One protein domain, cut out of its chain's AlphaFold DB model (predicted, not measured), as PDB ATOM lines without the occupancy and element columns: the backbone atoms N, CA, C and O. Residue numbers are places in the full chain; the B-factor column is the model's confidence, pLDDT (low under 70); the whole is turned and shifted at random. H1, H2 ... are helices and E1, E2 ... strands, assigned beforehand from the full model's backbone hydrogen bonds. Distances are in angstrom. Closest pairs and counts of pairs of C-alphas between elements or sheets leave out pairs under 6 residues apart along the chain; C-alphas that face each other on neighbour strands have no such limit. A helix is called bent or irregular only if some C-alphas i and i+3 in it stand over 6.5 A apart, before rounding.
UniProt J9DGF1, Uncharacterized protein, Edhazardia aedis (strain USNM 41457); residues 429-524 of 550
ATOM      1  N   LYS A 429      10.697  -8.083 -22.702       85.00
ATOM      2  CA  LYS A 429       9.565  -8.821 -23.287       85.00
ATOM      3  C   LYS A 429       8.248  -8.041 -23.167       85.00
ATOM      4  O   LYS A 429       7.164  -8.614 -23.082       85.00
ATOM      5  N   TYR A 430       8.332  -6.713 -23.179       87.06
ATOM      6  CA  TYR A 430       7.167  -5.842 -23.248       87.06
ATOM      7  C   TYR A 430       6.933  -5.399 -24.692       87.06
ATOM      8  O   TYR A 430       7.864  -5.153 -25.455       87.06
ATOM      9  N   ASN A 431       5.666  -5.273 -25.069       87.19
ATOM     10  CA  ASN A 431       5.246  -4.687 -26.329       87.19
ATOM     11  C   ASN A 431       4.792  -3.247 -26.074       87.19
ATOM     12  O   ASN A 431       3.686  -3.013 -25.584       87.19
ATOM     13  N   GLY A 432       5.670  -2.293 -26.374       89.81
ATOM     14  CA  GLY A 432       5.365  -0.865 -26.331       89.81
ATOM     15  C   GLY A 432       4.771  -0.362 -27.649       89.81
ATOM     16  O   GLY A 432       5.015  -0.934 -28.708       89.81
ATOM     17  N   LYS A 433       4.001   0.722 -27.616       92.88
ATOM     18  CA  LYS A 433       3.625   1.499 -28.801       92.88
ATOM     19  C   LYS A 433       3.404   2.956 -28.411       92.88
ATOM     20  O   LYS A 433       2.651   3.229 -27.478       92.88
ATOM     21  N   LEU A 434       4.019   3.867 -29.154       94.00
ATOM     22  CA  LEU A 434       3.733   5.296 -29.101       94.00
ATOM     23  C   LEU A 434       2.733   5.641 -30.205       94.00
ATOM     24  O   LEU A 434       2.895   5.229 -31.358       94.00
ATOM     25  N   ILE A 435       1.684   6.371 -29.847       92.94
ATOM     26  CA  ILE A 435       0.667   6.855 -30.778       92.94
ATOM     27  C   ILE A 435       0.663   8.376 -30.686       92.94
ATOM     28  O   ILE A 435       0.200   8.947 -29.701       92.94
ATOM     29  N   PHE A 436       1.211   9.013 -31.716       93.69
ATOM     30  CA  PHE A 436       1.224  10.462 -31.864       93.69
ATOM     31  C   PHE A 436      -0.017  10.886 -32.644       93.69
ATOM     32  O   PHE A 436      -0.201  10.449 -33.782       93.69
ATOM     33  N   ASN A 437      -0.847  11.743 -32.055       91.75
ATOM     34  CA  ASN A 437      -1.930  12.409 -32.759       91.75
ATOM     35  C   ASN A 437      -1.669  13.917 -32.762       91.75
ATOM     36  O   ASN A 437      -1.835  14.597 -31.752       91.75
ATOM     37  N   HIS A 438      -1.238  14.424 -33.914       89.81
ATOM     38  CA  HIS A 438      -0.884  15.831 -34.080       89.81
ATOM     39  C   HIS A 438      -2.087  16.750 -34.320       89.81
ATOM     40  O   HIS A 438      -1.907  17.957 -34.242       89.81
ATOM     41  N   GLU A 439      -3.277  16.218 -34.617       89.75
ATOM     42  CA  GLU A 439      -4.480  17.038 -34.830       89.75
ATOM     43  C   GLU A 439      -5.072  17.514 -33.503       89.75
ATOM     44  O   GLU A 439      -5.450  18.670 -33.370       89.75
ATOM     45  N   ILE A 440      -5.106  16.624 -32.507       93.69
ATOM     46  CA  ILE A 440      -5.574  16.925 -31.143       93.69
ATOM     47  C   ILE A 440      -4.419  17.112 -30.148       93.69
ATOM     48  O   ILE A 440      -4.649  17.140 -28.945       93.69
ATOM     49  N   GLU A 441      -3.179  17.179 -30.641       93.25
ATOM     50  CA  GLU A 441      -1.961  17.411 -29.848       93.25
ATOM     51  C   GLU A 441      -1.759  16.425 -28.681       93.25
ATOM     52  O   GLU A 441      -1.313  16.784 -27.592       93.25
ATOM     53  N   THR A 442      -2.055  15.141 -28.909       93.50
ATOM     54  CA  THR A 442      -1.910  14.095 -27.886       93.50
ATOM     55  C   THR A 442      -0.823  13.076 -28.219       93.50
ATOM     56  O   THR A 442      -0.548  12.749 -29.377       93.50
ATOM     57  N   LEU A 443      -0.216  12.537 -27.160       92.38
ATOM     58  CA  LEU A 443       0.685  11.392 -27.211       92.38
ATOM     59  C   LEU A 443       0.199  10.314 -26.246       92.38
ATOM     60  O   LEU A 443       0.180  10.495 -25.025       92.38
ATOM     61  N   GLU A 444      -0.150   9.164 -26.805       91.12
ATOM     62  CA  GLU A 444      -0.568   8.000 -26.043       91.12
ATOM     63  C   GLU A 444       0.552   6.951 -26.012       91.12
ATOM     64  O   GLU A 444       1.115   6.573 -27.042       91.12
ATOM     65  N   ILE A 445       0.865   6.464 -24.811       90.75
ATOM     66  CA  ILE A 445       1.859   5.412 -24.578       90.75
ATOM     67  C   ILE A 445       1.101   4.145 -24.195       90.75
ATOM     68  O   ILE A 445       0.469   4.105 -23.139       90.75
ATOM     69  N   LYS A 446       1.171   3.114 -25.044       88.56
ATOM     70  CA  LYS A 446       0.574   1.794 -24.797       88.56
ATOM     71  C   LYS A 446       1.655   0.782 -24.480       88.56
ATOM     72  O   LYS A 446       2.651   0.696 -25.196       88.56
ATOM     73  N   VAL A 447       1.434  -0.021 -23.447       87.38
ATOM     74  CA  VAL A 447       2.360  -1.077 -23.035       87.38
ATOM     75  C   VAL A 447       1.570  -2.348 -22.756       87.38
ATOM     76  O   VAL A 447       0.555  -2.318 -22.069       87.38
ATOM     77  N   LYS A 448       2.028  -3.478 -23.297       81.50
ATOM     78  CA  LYS A 448       1.491  -4.811 -22.996       81.50
ATOM     79  C   LYS A 448       2.620  -5.747 -22.581       81.50
ATOM     80  O   LYS A 448       3.677  -5.727 -23.207       81.50
ATOM     81  N   LEU A 449       2.395  -6.607 -21.595       76.44
ATOM     82  CA  LEU A 449       3.337  -7.675 -21.250       76.44
ATOM     83  C   LEU A 449       3.182  -8.850 -22.233       76.44
ATOM     84  O   LEU A 449       2.053  -9.259 -22.511       76.44
ATOM     85  N   GLN A 450       4.279  -9.419 -22.757       63.19
ATOM     86  CA  GLN A 450       4.192 -10.677 -23.515       63.19
ATOM     87  C   GLN A 450       3.672 -11.795 -22.601       63.19
ATOM     88  O   GLN A 450       4.292 -12.105 -21.590       63.19
ATOM     89  N   GLY A 451       2.537 -12.395 -22.972       57.34
ATOM     90  CA  GLY A 451       1.877 -13.476 -22.227       57.34
ATOM     91  C   GLY A 451       0.478 -13.114 -21.719       57.34
ATOM     92  O   GLY A 451      -0.378 -13.990 -21.633       57.34
ATOM     93  N   ASN A 452       0.192 -11.826 -21.506       56.19
ATOM     94  CA  ASN A 452      -1.151 -11.350 -21.177       56.19
ATOM     95  C   ASN A 452      -1.889 -10.927 -22.457       56.19
ATOM     96  O   ASN A 452      -1.438 -10.049 -23.193       56.19
ATOM     97  N   LYS A 453      -3.049 -11.542 -22.732       47.91
ATOM     98  CA  LYS A 453      -3.898 -11.216 -23.900       47.91
ATOM     99  C   LYS A 453      -4.517  -9.810 -23.829       47.91
ATOM    100  O   LYS A 453      -5.009  -9.310 -24.838       47.91
ATOM    101  N   ILE A 454      -4.486  -9.166 -22.663       53.00
ATOM    102  CA  ILE A 454      -5.132  -7.877 -22.412       53.00
ATOM    103  C   ILE A 454      -4.097  -6.753 -22.545       53.00
ATOM    104  O   ILE A 454      -3.058  -6.757 -21.889       53.00
ATOM    105  N   SER A 455      -4.386  -5.783 -23.415       53.53
ATOM    106  CA  SER A 455      -3.713  -4.480 -23.411       53.53
ATOM    107  C   SER A 455      -3.986  -3.808 -22.077       53.53
ATOM    108  O   SER A 455      -5.134  -3.467 -21.822       53.53
ATOM    109  N   GLY A 456      -2.975  -3.618 -21.240       52.53
ATOM    110  CA  GLY A 456      -3.130  -2.742 -20.091       52.53
ATOM    111  C   GLY A 456      -3.146  -1.292 -20.561       52.53
ATOM    112  O   GLY A 456      -2.200  -0.858 -21.221       52.53
ATOM    113  N   ASP A 457      -4.191  -0.538 -20.226       52.53
ATOM    114  CA  ASP A 457      -4.080   0.921 -20.187       52.53
ATOM    115  C   ASP A 457      -3.066   1.311 -19.098       52.53
ATOM    116  O   ASP A 457      -2.686   0.481 -18.268       52.53
ATOM    117  N   LYS A 458      -2.621   2.577 -19.056       51.38
ATOM    118  CA  LYS A 458      -1.653   3.080 -18.051       51.38
ATOM    119  C   LYS A 458      -1.982   2.648 -16.608       51.38
ATOM    120  O   LYS A 458      -1.074   2.535 -15.793       51.38
ATOM    121  N   ASN A 459      -3.251   2.369 -16.311       51.78
ATOM    122  CA  ASN A 459      -3.751   1.947 -15.005       51.78
ATOM    123  C   ASN A 459      -3.506   0.467 -14.655       51.78
ATOM    124  O   ASN A 459      -3.595   0.119 -13.483       51.78
ATOM    125  N   THR A 460      -3.173  -0.393 -15.621       62.69
ATOM    126  CA  THR A 460      -2.954  -1.838 -15.405       62.69
ATOM    127  C   THR A 460      -1.479  -2.194 -15.181       62.69
ATOM    128  O   THR A 460      -1.172  -3.318 -14.801       62.69
ATOM    129  N   LEU A 461      -0.560  -1.250 -15.412       69.88
ATOM    130  CA  LEU A 461       0.878  -1.444 -15.199       69.88
ATOM    131  C   LEU A 461       1.241  -1.272 -13.723       69.88
ATOM    132  O   LEU A 461       0.727  -0.352 -13.068       69.88
ATOM    133  N   SER A 462       2.175  -2.091 -13.235       76.62
ATOM    134  CA  SER A 462       2.770  -1.914 -11.905       76.62
ATOM    135  C   SER A 462       3.580  -0.610 -11.821       76.62
ATOM    136  O   SER A 462       3.975  -0.039 -12.842       76.62
ATOM    137  N   GLY A 463       3.843  -0.115 -10.606       79.56
ATOM    138  CA  GLY A 463       4.648   1.100 -10.404       79.56
ATOM    139  C   GLY A 463       6.034   1.014 -11.058       79.56
ATOM    140  O   GLY A 463       6.443   1.939 -11.760       79.56
ATOM    141  N   GLY A 464       6.698  -0.141 -10.936       82.44
ATOM    142  CA  GLY A 464       7.996  -0.395 -11.568       82.44
ATOM    143  C   GLY A 464       7.936  -0.425 -13.096       82.44
ATOM    144  O   GLY A 464       8.803   0.142 -13.758       82.44
ATOM    145  N   GLU A 465       6.881  -1.005 -13.673       85.88
ATOM    146  CA  GLU A 465       6.693  -1.062 -15.129       85.88
ATOM    147  C   GLU A 465       6.455   0.313 -15.746       85.88
ATOM    148  O   GLU A 465       6.980   0.601 -16.823       85.88
ATOM    149  N   ARG A 466       5.689   1.179 -15.071       87.00
ATOM    150  CA  ARG A 466       5.464   2.560 -15.526       87.00
ATOM    151  C   ARG A 466       6.770   3.342 -15.552       87.00
ATOM    152  O   ARG A 466       7.054   4.005 -16.545       87.00
ATOM    153  N   SER A 467       7.573   3.218 -14.501       89.69
ATOM    154  CA  SER A 467       8.868   3.892 -14.382       89.69
ATOM    155  C   SER A 467       9.864   3.376 -15.425       89.69
ATOM    156  O   SER A 467      10.517   4.162 -16.108       89.69
ATOM    157  N   TYR A 468       9.911   2.060 -15.659       90.94
ATOM    158  CA  TYR A 468      10.722   1.478 -16.732       90.94
ATOM    159  C   TYR A 468      10.265   1.932 -18.130       90.94
ATOM    160  O   TYR A 468      11.093   2.264 -18.983       90.94
ATOM    161  N   ALA A 469       8.950   1.994 -18.372       91.69
ATOM    162  CA  ALA A 469       8.398   2.511 -19.620       91.69
ATOM    163  C   ALA A 469       8.716   4.004 -19.810       91.69
ATOM    164  O   ALA A 469       8.991   4.419 -20.934       91.69
ATOM    165  N   ALA A 470       8.742   4.797 -18.734       92.31
ATOM    166  CA  ALA A 470       9.141   6.200 -18.784       92.31
ATOM    167  C   ALA A 470      10.606   6.362 -19.222       92.31
ATOM    168  O   ALA A 470      10.882   7.168 -20.111       92.31
ATOM    169  N   VAL A 471      11.528   5.545 -18.698       93.31
ATOM    170  CA  VAL A 471      12.934   5.544 -19.146       93.31
ATOM    171  C   VAL A 471      13.052   5.121 -20.612       93.31
ATOM    172  O   VAL A 471      13.718   5.798 -21.392       93.31
ATOM    173  N   CYS A 472      12.360   4.056 -21.032       94.50
ATOM    174  CA  CYS A 472      12.348   3.639 -22.440       94.50
ATOM    175  C   CYS A 472      11.820   4.745 -23.365       94.50
ATOM    176  O   CYS A 472      12.347   4.957 -24.458       94.50
ATOM    177  N   PHE A 473      10.771   5.450 -22.933       94.50
ATOM    178  CA  PHE A 473      10.196   6.566 -23.673       94.50
ATOM    179  C   PHE A 473      11.189   7.723 -23.784       94.50
ATOM    180  O   PHE A 473      11.431   8.220 -24.883       94.50
ATOM    181  N   LEU A 474      11.833   8.089 -22.681       93.50
ATOM    182  CA  LEU A 474      12.838   9.141 -22.651       93.50
ATOM    183  C   LEU A 474      14.016   8.839 -23.595       93.50
ATOM    184  O   LEU A 474      14.369   9.678 -24.424       93.50
ATOM    185  N   LEU A 475      14.552   7.615 -23.548       92.31
ATOM    186  CA  LEU A 475      15.635   7.167 -24.434       92.31
ATOM    187  C   LEU A 475      15.244   7.187 -25.918       92.31
ATOM    188  O   LEU A 475      16.092   7.437 -26.772       92.31
ATOM    189  N   SER A 476      13.968   6.950 -26.249       93.62
ATOM    190  CA  SER A 476      13.486   7.023 -27.637       93.62
ATOM    191  C   SER A 476      13.495   8.449 -28.205       93.62
ATOM    192  O   SER A 476      13.675   8.653 -29.410       93.62
ATOM    193  N   LEU A 477      13.360   9.449 -27.328       91.50
ATOM    194  CA  LEU A 477      13.351  10.866 -27.688       91.50
ATOM    195  C   LEU A 477      14.737  11.511 -27.630       91.50
ATOM    196  O   LEU A 477      14.968  12.501 -28.321       91.50
ATOM    197  N   TRP A 478      15.676  10.953 -26.866       90.12
ATOM    198  CA  TRP A 478      17.024  11.507 -26.710       90.12
ATOM    199  C   TRP A 478      17.763  11.829 -28.017       90.12
ATOM    200  O   TRP A 478      18.373  12.896 -28.067       90.12
ATOM    201  N   PRO A 479      17.692  11.024 -29.098       87.44
ATOM    202  CA  PRO A 479      18.348  11.392 -30.354       87.44
ATOM    203  C   PRO A 479      17.763  12.645 -31.028       87.44
ATOM    204  O   PRO A 479      18.449  13.267 -31.831       87.44
ATOM    205  N   SER A 480      16.521  13.031 -30.708       86.38
ATOM    206  CA  SER A 480      15.928  14.297 -31.171       86.38
ATOM    207  C   SER A 480      16.373  15.493 -30.325       86.38
ATOM    208  O   SER A 480      16.183  16.635 -30.741       86.38
ATOM    209  N   VAL A 481      16.933  15.255 -29.134       85.75
ATOM    210  CA  VAL A 481      17.330  16.294 -28.181       85.75
ATOM    211  C   VAL A 481      18.846  16.475 -28.226       85.75
ATOM    212  O   VAL A 481      19.621  15.738 -27.608       85.75
ATOM    213  N   CYS A 482      19.280  17.501 -28.951       82.19
ATOM    214  CA  CYS A 482      20.684  17.890 -29.021       82.19
ATOM    215  C   CYS A 482      21.098  18.639 -27.747       82.19
ATOM    216  O   CYS A 482      21.004  19.862 -27.683       82.19
ATOM    217  N   CYS A 483      21.576  17.912 -26.737       85.25
ATOM    218  CA  CYS A 483      22.185  18.501 -25.544       85.25
ATOM    219  C   CYS A 483      23.521  17.822 -25.186       85.25
ATOM    220  O   CYS A 483      23.599  16.587 -25.229       85.25
ATOM    221  N   PRO A 484      24.563  18.602 -24.832       87.25
ATOM    222  CA  PRO A 484      25.887  18.076 -24.491       87.25
ATOM    223  C   PRO A 484      25.917  17.397 -23.117       87.25
ATOM    224  O   PRO A 484      26.692  16.470 -22.919       87.25
ATOM    225  N   ILE A 485      25.052  17.816 -22.190       90.25
ATOM    226  CA  ILE A 485      24.918  17.231 -20.854       90.25
ATOM    227  C   ILE A 485      23.448  16.868 -20.635       90.25
ATOM    228  O   ILE A 485      22.553  17.654 -20.957       90.25
ATOM    229  N   LYS A 486      23.198  15.668 -20.110       90.31
ATOM    230  CA  LYS A 486      21.872  15.159 -19.735       90.31
ATOM    231  C   LYS A 486      21.902  14.765 -18.266       90.31
ATOM    232  O   LYS A 486      22.833  14.093 -17.845       90.31
ATOM    233  N   ILE A 487      20.895  15.168 -17.500       92.81
ATOM    234  CA  ILE A 487      20.810  14.870 -16.067       92.81
ATOM    235  C   ILE A 487      19.474  14.184 -15.808       92.81
ATOM    236  O   ILE A 487      18.444  14.685 -16.261       92.81
ATOM    237  N   LEU A 488      19.493  13.043 -15.122       91.75
ATOM    238  CA  LEU A 488      18.293  12.355 -14.648       91.75
ATOM    239  C   LEU A 488      18.318  12.305 -13.129       91.75
ATOM    240  O   LEU A 488      19.245  11.738 -12.561       91.75
ATOM    241  N   ASP A 489      17.295  12.881 -12.507       92.69
ATOM    242  CA  ASP A 489      17.123  12.891 -11.058       92.69
ATOM    243  C   ASP A 489      16.035  11.905 -10.639       92.69
ATOM    244  O   ASP A 489      15.026  11.765 -11.333       92.69
ATOM    245  N   GLU A 490      16.281  11.186  -9.545       91.50
ATOM    246  CA  GLU A 490      15.373  10.204  -8.938       91.50
ATOM    247  C   GLU A 490      14.750   9.196  -9.927       91.50
ATOM    248  O   GLU A 490      13.640   8.693  -9.740       91.50
ATOM    249  N   PHE A 491      15.467   8.865 -11.006       88.31
ATOM    250  CA  PHE A 491      14.890   8.133 -12.140       88.31
ATOM    251  C   PHE A 491      14.462   6.695 -11.805       88.31
ATOM    252  O   PHE A 491      13.677   6.094 -12.542       88.31
ATOM    253  N   ASP A 492      14.985   6.130 -10.719       90.19
ATOM    254  CA  ASP A 492      14.827   4.735 -10.320       90.19
ATOM    255  C   ASP A 492      14.048   4.525  -9.009       90.19
ATOM    256  O   ASP A 492      13.812   3.374  -8.646       90.19
ATOM    257  N   VAL A 493      13.572   5.585  -8.340       88.75
ATOM    258  CA  VAL A 493      12.931   5.516  -7.004       88.75
ATOM    259  C   VAL A 493      11.727   4.568  -6.952       88.75
ATOM    260  O   VAL A 493      11.500   3.884  -5.958       88.75
ATOM    261  N   TYR A 494      10.958   4.494  -8.038       86.69
ATOM    262  CA  TYR A 494       9.761   3.652  -8.134       86.69
ATOM    263  C   TYR A 494      10.012   2.302  -8.822       86.69
ATOM    264  O   TYR A 494       9.058   1.595  -9.157       86.69
ATOM    265  N   MET A 495      11.270   1.954  -9.094       89.00
ATOM    266  CA  MET A 495      11.648   0.697  -9.733       89.00
ATOM    267  C   MET A 495      12.091  -0.334  -8.695       89.00
ATOM    268  O   MET A 495      12.799  -0.017  -7.747       89.00
ATOM    269  N   ASP A 496      11.734  -1.601  -8.912       87.56
ATOM    270  CA  ASP A 496      12.397  -2.699  -8.205       87.56
ATOM    271  C   ASP A 496      13.837  -2.898  -8.720       87.56
ATOM    272  O   ASP A 496      14.228  -2.375  -9.771       87.56
ATOM    273  N   ASN A 497      14.630  -3.705  -8.014       85.56
ATOM    274  CA  ASN A 497      16.037  -3.944  -8.358       85.56
ATOM    275  C   ASN A 497      16.236  -4.501  -9.784       85.56
ATOM    276  O   ASN A 497      17.244  -4.202 -10.429       85.56
ATOM    277  N   MET A 498      15.283  -5.283 -10.302       84.69
ATOM    278  CA  MET A 498      15.369  -5.880 -11.641       84.69
ATOM    279  C   MET A 498      15.086  -4.846 -12.738       84.69
ATOM    280  O   MET A 498      15.848  -4.730 -13.700       84.69
ATOM    281  N   ASN A 499      14.013  -4.065 -12.592       86.62
ATOM    282  CA  ASN A 499      13.660  -2.944 -13.462       86.62
ATOM    283  C   ASN A 499      14.792  -1.911 -13.483       86.62
ATOM    284  O   ASN A 499      15.217  -1.498 -14.564       86.62
ATOM    285  N   ARG A 500      15.313  -1.571 -12.302       88.50
ATOM    286  CA  ARG A 500      16.405  -0.623 -12.091       88.50
ATOM    287  C   ARG A 500      17.679  -1.040 -12.819       88.50
ATOM    288  O   ARG A 500      18.196  -0.275 -13.632       88.50
ATOM    289  N   LYS A 501      18.138  -2.283 -12.628       87.31
ATOM    290  CA  LYS A 501      19.321  -2.817 -13.324       87.31
ATOM    291  C   LYS A 501      19.156  -2.779 -14.847       87.31
ATOM    292  O   LYS A 501      20.072  -2.386 -15.564       87.31
ATOM    293  N   CYS A 502      17.979  -3.147 -15.355       88.38
ATOM    294  CA  CYS A 502      17.700  -3.065 -16.789       88.38
ATOM    295  C   CYS A 502      17.699  -1.620 -17.313       88.38
ATOM    296  O   CYS A 502      18.196  -1.390 -18.413       88.38
ATOM    297  N   ALA A 503      17.150  -0.665 -16.556       90.56
ATOM    298  CA  ALA A 503      17.111   0.747 -16.932       90.56
ATOM    299  C   ALA A 503      18.521   1.356 -17.007       90.56
ATOM    300  O   ALA A 503      18.861   1.985 -18.006       90.56
ATOM    301  N   ILE A 504      19.371   1.096 -16.008       88.88
ATOM    302  CA  ILE A 504      20.773   1.548 -15.998       88.88
ATOM    303  C   ILE A 504      21.552   0.956 -17.180       88.88
ATOM    304  O   ILE A 504      22.243   1.685 -17.893       88.88
ATOM    305  N   ASN A 505      21.385  -0.343 -17.453       88.69
ATOM    306  CA  ASN A 505      22.020  -0.986 -18.607       88.69
ATOM    307  C   ASN A 505      21.538  -0.390 -19.933       88.69
ATOM    308  O   ASN A 505      22.328  -0.210 -20.851       88.69
ATOM    309  N   LEU A 506      20.249  -0.056 -20.047       90.06
ATOM    310  CA  LEU A 506      19.700   0.607 -21.228       90.06
ATOM    311  C   LEU A 506      20.326   1.982 -21.471       90.06
ATOM    312  O   LEU A 506      20.681   2.290 -22.608       90.06
ATOM    313  N   ILE A 507      20.453   2.785 -20.414       90.00
ATOM    314  CA  ILE A 507      21.069   4.112 -20.477       90.00
ATOM    315  C   ILE A 507      22.549   3.983 -20.864       90.00
ATOM    316  O   ILE A 507      22.996   4.650 -21.793       90.00
ATOM    317  N   THR A 508      23.282   3.072 -20.222       87.31
ATOM    318  CA  THR A 508      24.708   2.828 -20.500       87.31
ATOM    319  C   THR A 508      24.922   2.337 -21.936       87.31
ATOM    320  O   THR A 508      25.731   2.898 -22.668       87.31
ATOM    321  N   ASP A 509      24.130   1.358 -22.390       88.00
ATOM    322  CA  ASP A 509      24.161   0.855 -23.769       88.00
ATOM    323  C   ASP A 509      23.913   1.972 -24.790       88.00
ATOM    324  O   ASP A 509      24.533   1.993 -25.855       88.00
ATOM    325  N   TYR A 510      22.966   2.869 -24.497       87.94
ATOM    326  CA  TYR A 510      22.663   4.000 -25.363       87.94
ATOM    327  C   TYR A 510      23.858   4.948 -25.469       87.94
ATOM    328  O   TYR A 510      24.237   5.318 -26.580       87.94
ATOM    329  N   ILE A 511      24.465   5.310 -24.337       86.25
ATOM    330  CA  ILE A 511      25.622   6.211 -24.283       86.25
ATOM    331  C   ILE A 511      26.803   5.594 -25.036       86.25
ATOM    332  O   ILE A 511      27.356   6.238 -25.920       86.25
ATOM    333  N   ASN A 512      27.107   4.320 -24.781       84.94
ATOM    334  CA  ASN A 512      28.223   3.613 -25.412       84.94
ATOM    335  C   ASN A 512      28.061   3.459 -26.933       84.94
ATOM    336  O   ASN A 512      29.045   3.449 -27.671       84.94
ATOM    337  N   LYS A 513      26.824   3.322 -27.427       84.56
ATOM    338  CA  LYS A 513      26.537   3.235 -28.871       84.56
ATOM    339  C   LYS A 513      26.412   4.599 -29.537       84.56
ATOM    340  O   LYS A 513      26.543   4.702 -30.761       84.56
ATOM    341  N   SER A 514      26.096   5.631 -28.766       76.19
ATOM    342  CA  SER A 514      25.939   6.980 -29.276       76.19
ATOM    343  C   SER A 514      27.300   7.523 -29.702       76.19
ATOM    344  O   SER A 514      28.214   7.667 -28.902       76.19
ATOM    345  N   LYS A 515      27.421   7.900 -30.980       67.00
ATOM    346  CA  LYS A 515      28.592   8.642 -31.483       67.00
ATOM    347  C   LYS A 515      28.642  10.086 -30.966       67.00
ATOM    348  O   LYS A 515      29.634  10.776 -31.178       67.00
ATOM    349  N   ASN A 516      27.561  10.557 -30.343       64.38
ATOM    350  CA  ASN A 516      27.474  11.906 -29.802       64.38
ATOM    351  C   ASN A 516      28.119  11.941 -28.413       64.38
ATOM    352  O   ASN A 516      27.708  11.184 -27.536       64.38
ATOM    353  N   LEU A 517      29.072  12.861 -28.228       65.50
ATOM    354  CA  LEU A 517      29.791  13.165 -26.982       65.50
ATOM    355  C   LEU A 517      28.870  13.803 -25.917       65.50
ATOM    356  O   LEU A 517      29.107  14.923 -25.472       65.50
ATOM    357  N   SER A 518      27.769  13.144 -25.555       78.50
ATOM    358  CA  SER A 518      26.886  13.609 -24.483       78.50
ATOM    359  C   SER A 518      27.300  13.002 -23.146       78.50
ATOM    360  O   SER A 518      27.267  11.784 -22.996       78.50
ATOM    361  N   GLN A 519      27.612  13.843 -22.161       86.50
ATOM    362  CA  GLN A 519      27.790  13.409 -20.776       86.50
ATOM    363  C   GLN A 519      26.419  13.188 -20.129       86.50
ATOM    364  O   GLN A 519      25.500  13.992 -20.317       86.50
ATOM    365  N   VAL A 520      26.268  12.106 -19.367       89.19
ATOM    366  CA  VAL A 520      25.031  11.803 -18.641       89.19
ATOM    367  C   VAL A 520      25.327  11.714 -17.149       89.19
ATOM    368  O   VAL A 520      26.184  10.938 -16.742       89.19
ATOM    369  N   LEU A 521      24.612  12.501 -16.349       91.25
ATOM    370  CA  LEU A 521      24.630  12.448 -14.892       91.25
ATOM    371  C   LEU A 521      23.342  11.783 -14.406       91.25
ATOM    372  O   LEU A 521      22.242  12.211 -14.756       91.25
ATOM    373  N   LEU A 522      23.484  10.738 -13.601       90.81
ATOM    374  CA  LEU A 522      22.368  10.042 -12.973       90.81
ATOM    375  C   LEU A 522      22.425  10.312 -11.472       90.81
ATOM    376  O   LEU A 522      23.434  10.023 -10.836       90.81
ATOM    377  N   ILE A 523      21.351  10.864 -10.923       91.50
ATOM    378  CA  ILE A 523      21.188  11.119  -9.495       91.50
ATOM    379  C   ILE A 523      20.142  10.127  -8.992       91.50
ATOM    380  O   ILE A 523      19.056  10.000  -9.559       91.50
ATOM    381  N   SER A 524      20.500   9.370  -7.960       89.75
ATOM    382  CA  SER A 524      19.626   8.378  -7.342       89.75
ATOM    383  C   SER A 524      19.820   8.400  -5.827       89.75
ATOM    384  O   SER A 524      20.967   8.427  -5.373       89.75
TER     385      SER A 524
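What this domain is: This is residues 429 to 524 of the 550 residues of an uncharacterized protein of Edhazardia aedis (strain USNM 41457) (UniProt J9DGF1). A long helix, H1, runs through the middle, with a long strand hairpin, E1 and E2, on one side of it, while on the other side are a second helix, H2, side by side with H1, and a small two-stranded parallel sheet, E3 and E4. The turn of the hairpin, residues 437 to 442, sticks out, and from the hairpin's other end residues 450 to 462, a long loop with no named element, swing out to the side and fold back to H1. The printed part has 96 residues with two named helices and four named strands, in the order E1, E2, H1, E3, H2, E4; sheet E1 - E2 is antiparallel and sheet E3 - E4 parallel. The class is mixed, helices and strands; the whole is only just compact, close to loose, with a radius of gyration of the C-alphas of 14.6 A and spans of 41 by 38 by 22 A.

How they stand to each other: E1, residues 430 to 437, and E2, residues 442 to 449, form a hairpin of antiparallel strands at 166 degrees. N 433 and O 446 are 2.8 A apart and N 444 and O 435 2.9 A, both within hydrogen-bond range. H1, residues 463 to 480, and E1 are near each other. The closest C-alphas of H1 and E2 are those of Ala 469 and Val 447, 7.8 A apart. H1 is irregular: C-alphas 476 and 479 are 7.1 A apart, and its line is a rough one. E3 is residues 485 to 489, and H2 is residues 497 to 513. H1 and H2 touch, the closest C-alphas being those of Tyr 468 and Asn 499, 6.2 A apart; they run the same way at a shallow tilt of 8 degrees. E4, residues 519 to 523, is the parallel neighbour of E3, at 12 degrees, with N 486 and O 519 2.9 A apart and N 521 and O 486 2.8 A, both within hydrogen-bond range. E3, H2 and E4 form a strand-helix-strand unit, two parallel neighbour strands with a helix between them along the chain, and its crossover is right-handed. The closest C-alphas of H2 and E4 are those of Ile 511 and Val 520, 8.0 A apart. H1 and E4 are apart, and E1 and E2 are apart from E3, H2 and E4. In H2 every O i to N i+4 pair is within hydrogen-bond range; in H1 12 of 14 are.

Where its parts are: E1, residues 430 to 437, begins at C-alpha 430 (7.167, -5.842, -23.248) and is 22.5 A long. E2, residues 442 to 449, is 23.4 A long. H1, residues 463 to 480, is 27.1 A long and begins at C-alpha 463 (4.648, 1.100, -10.404). E3 covers residues 485 to 489, H2 residues 497 to 513 over 24.1 A. E4, residues 519 to 523, ends at C-alpha 523 (21.188, 11.119, -9.495).

The domain as a whole: The two C-alphas farthest apart are those of Lys 453 and Pro 484, 41.8 A. The printed part has no cut. The link from E2 to H1, 13 residues, is long. The mean pLDDT of the printed part is 83.8; residues 450 to 461 and 515 to 517 are under 70.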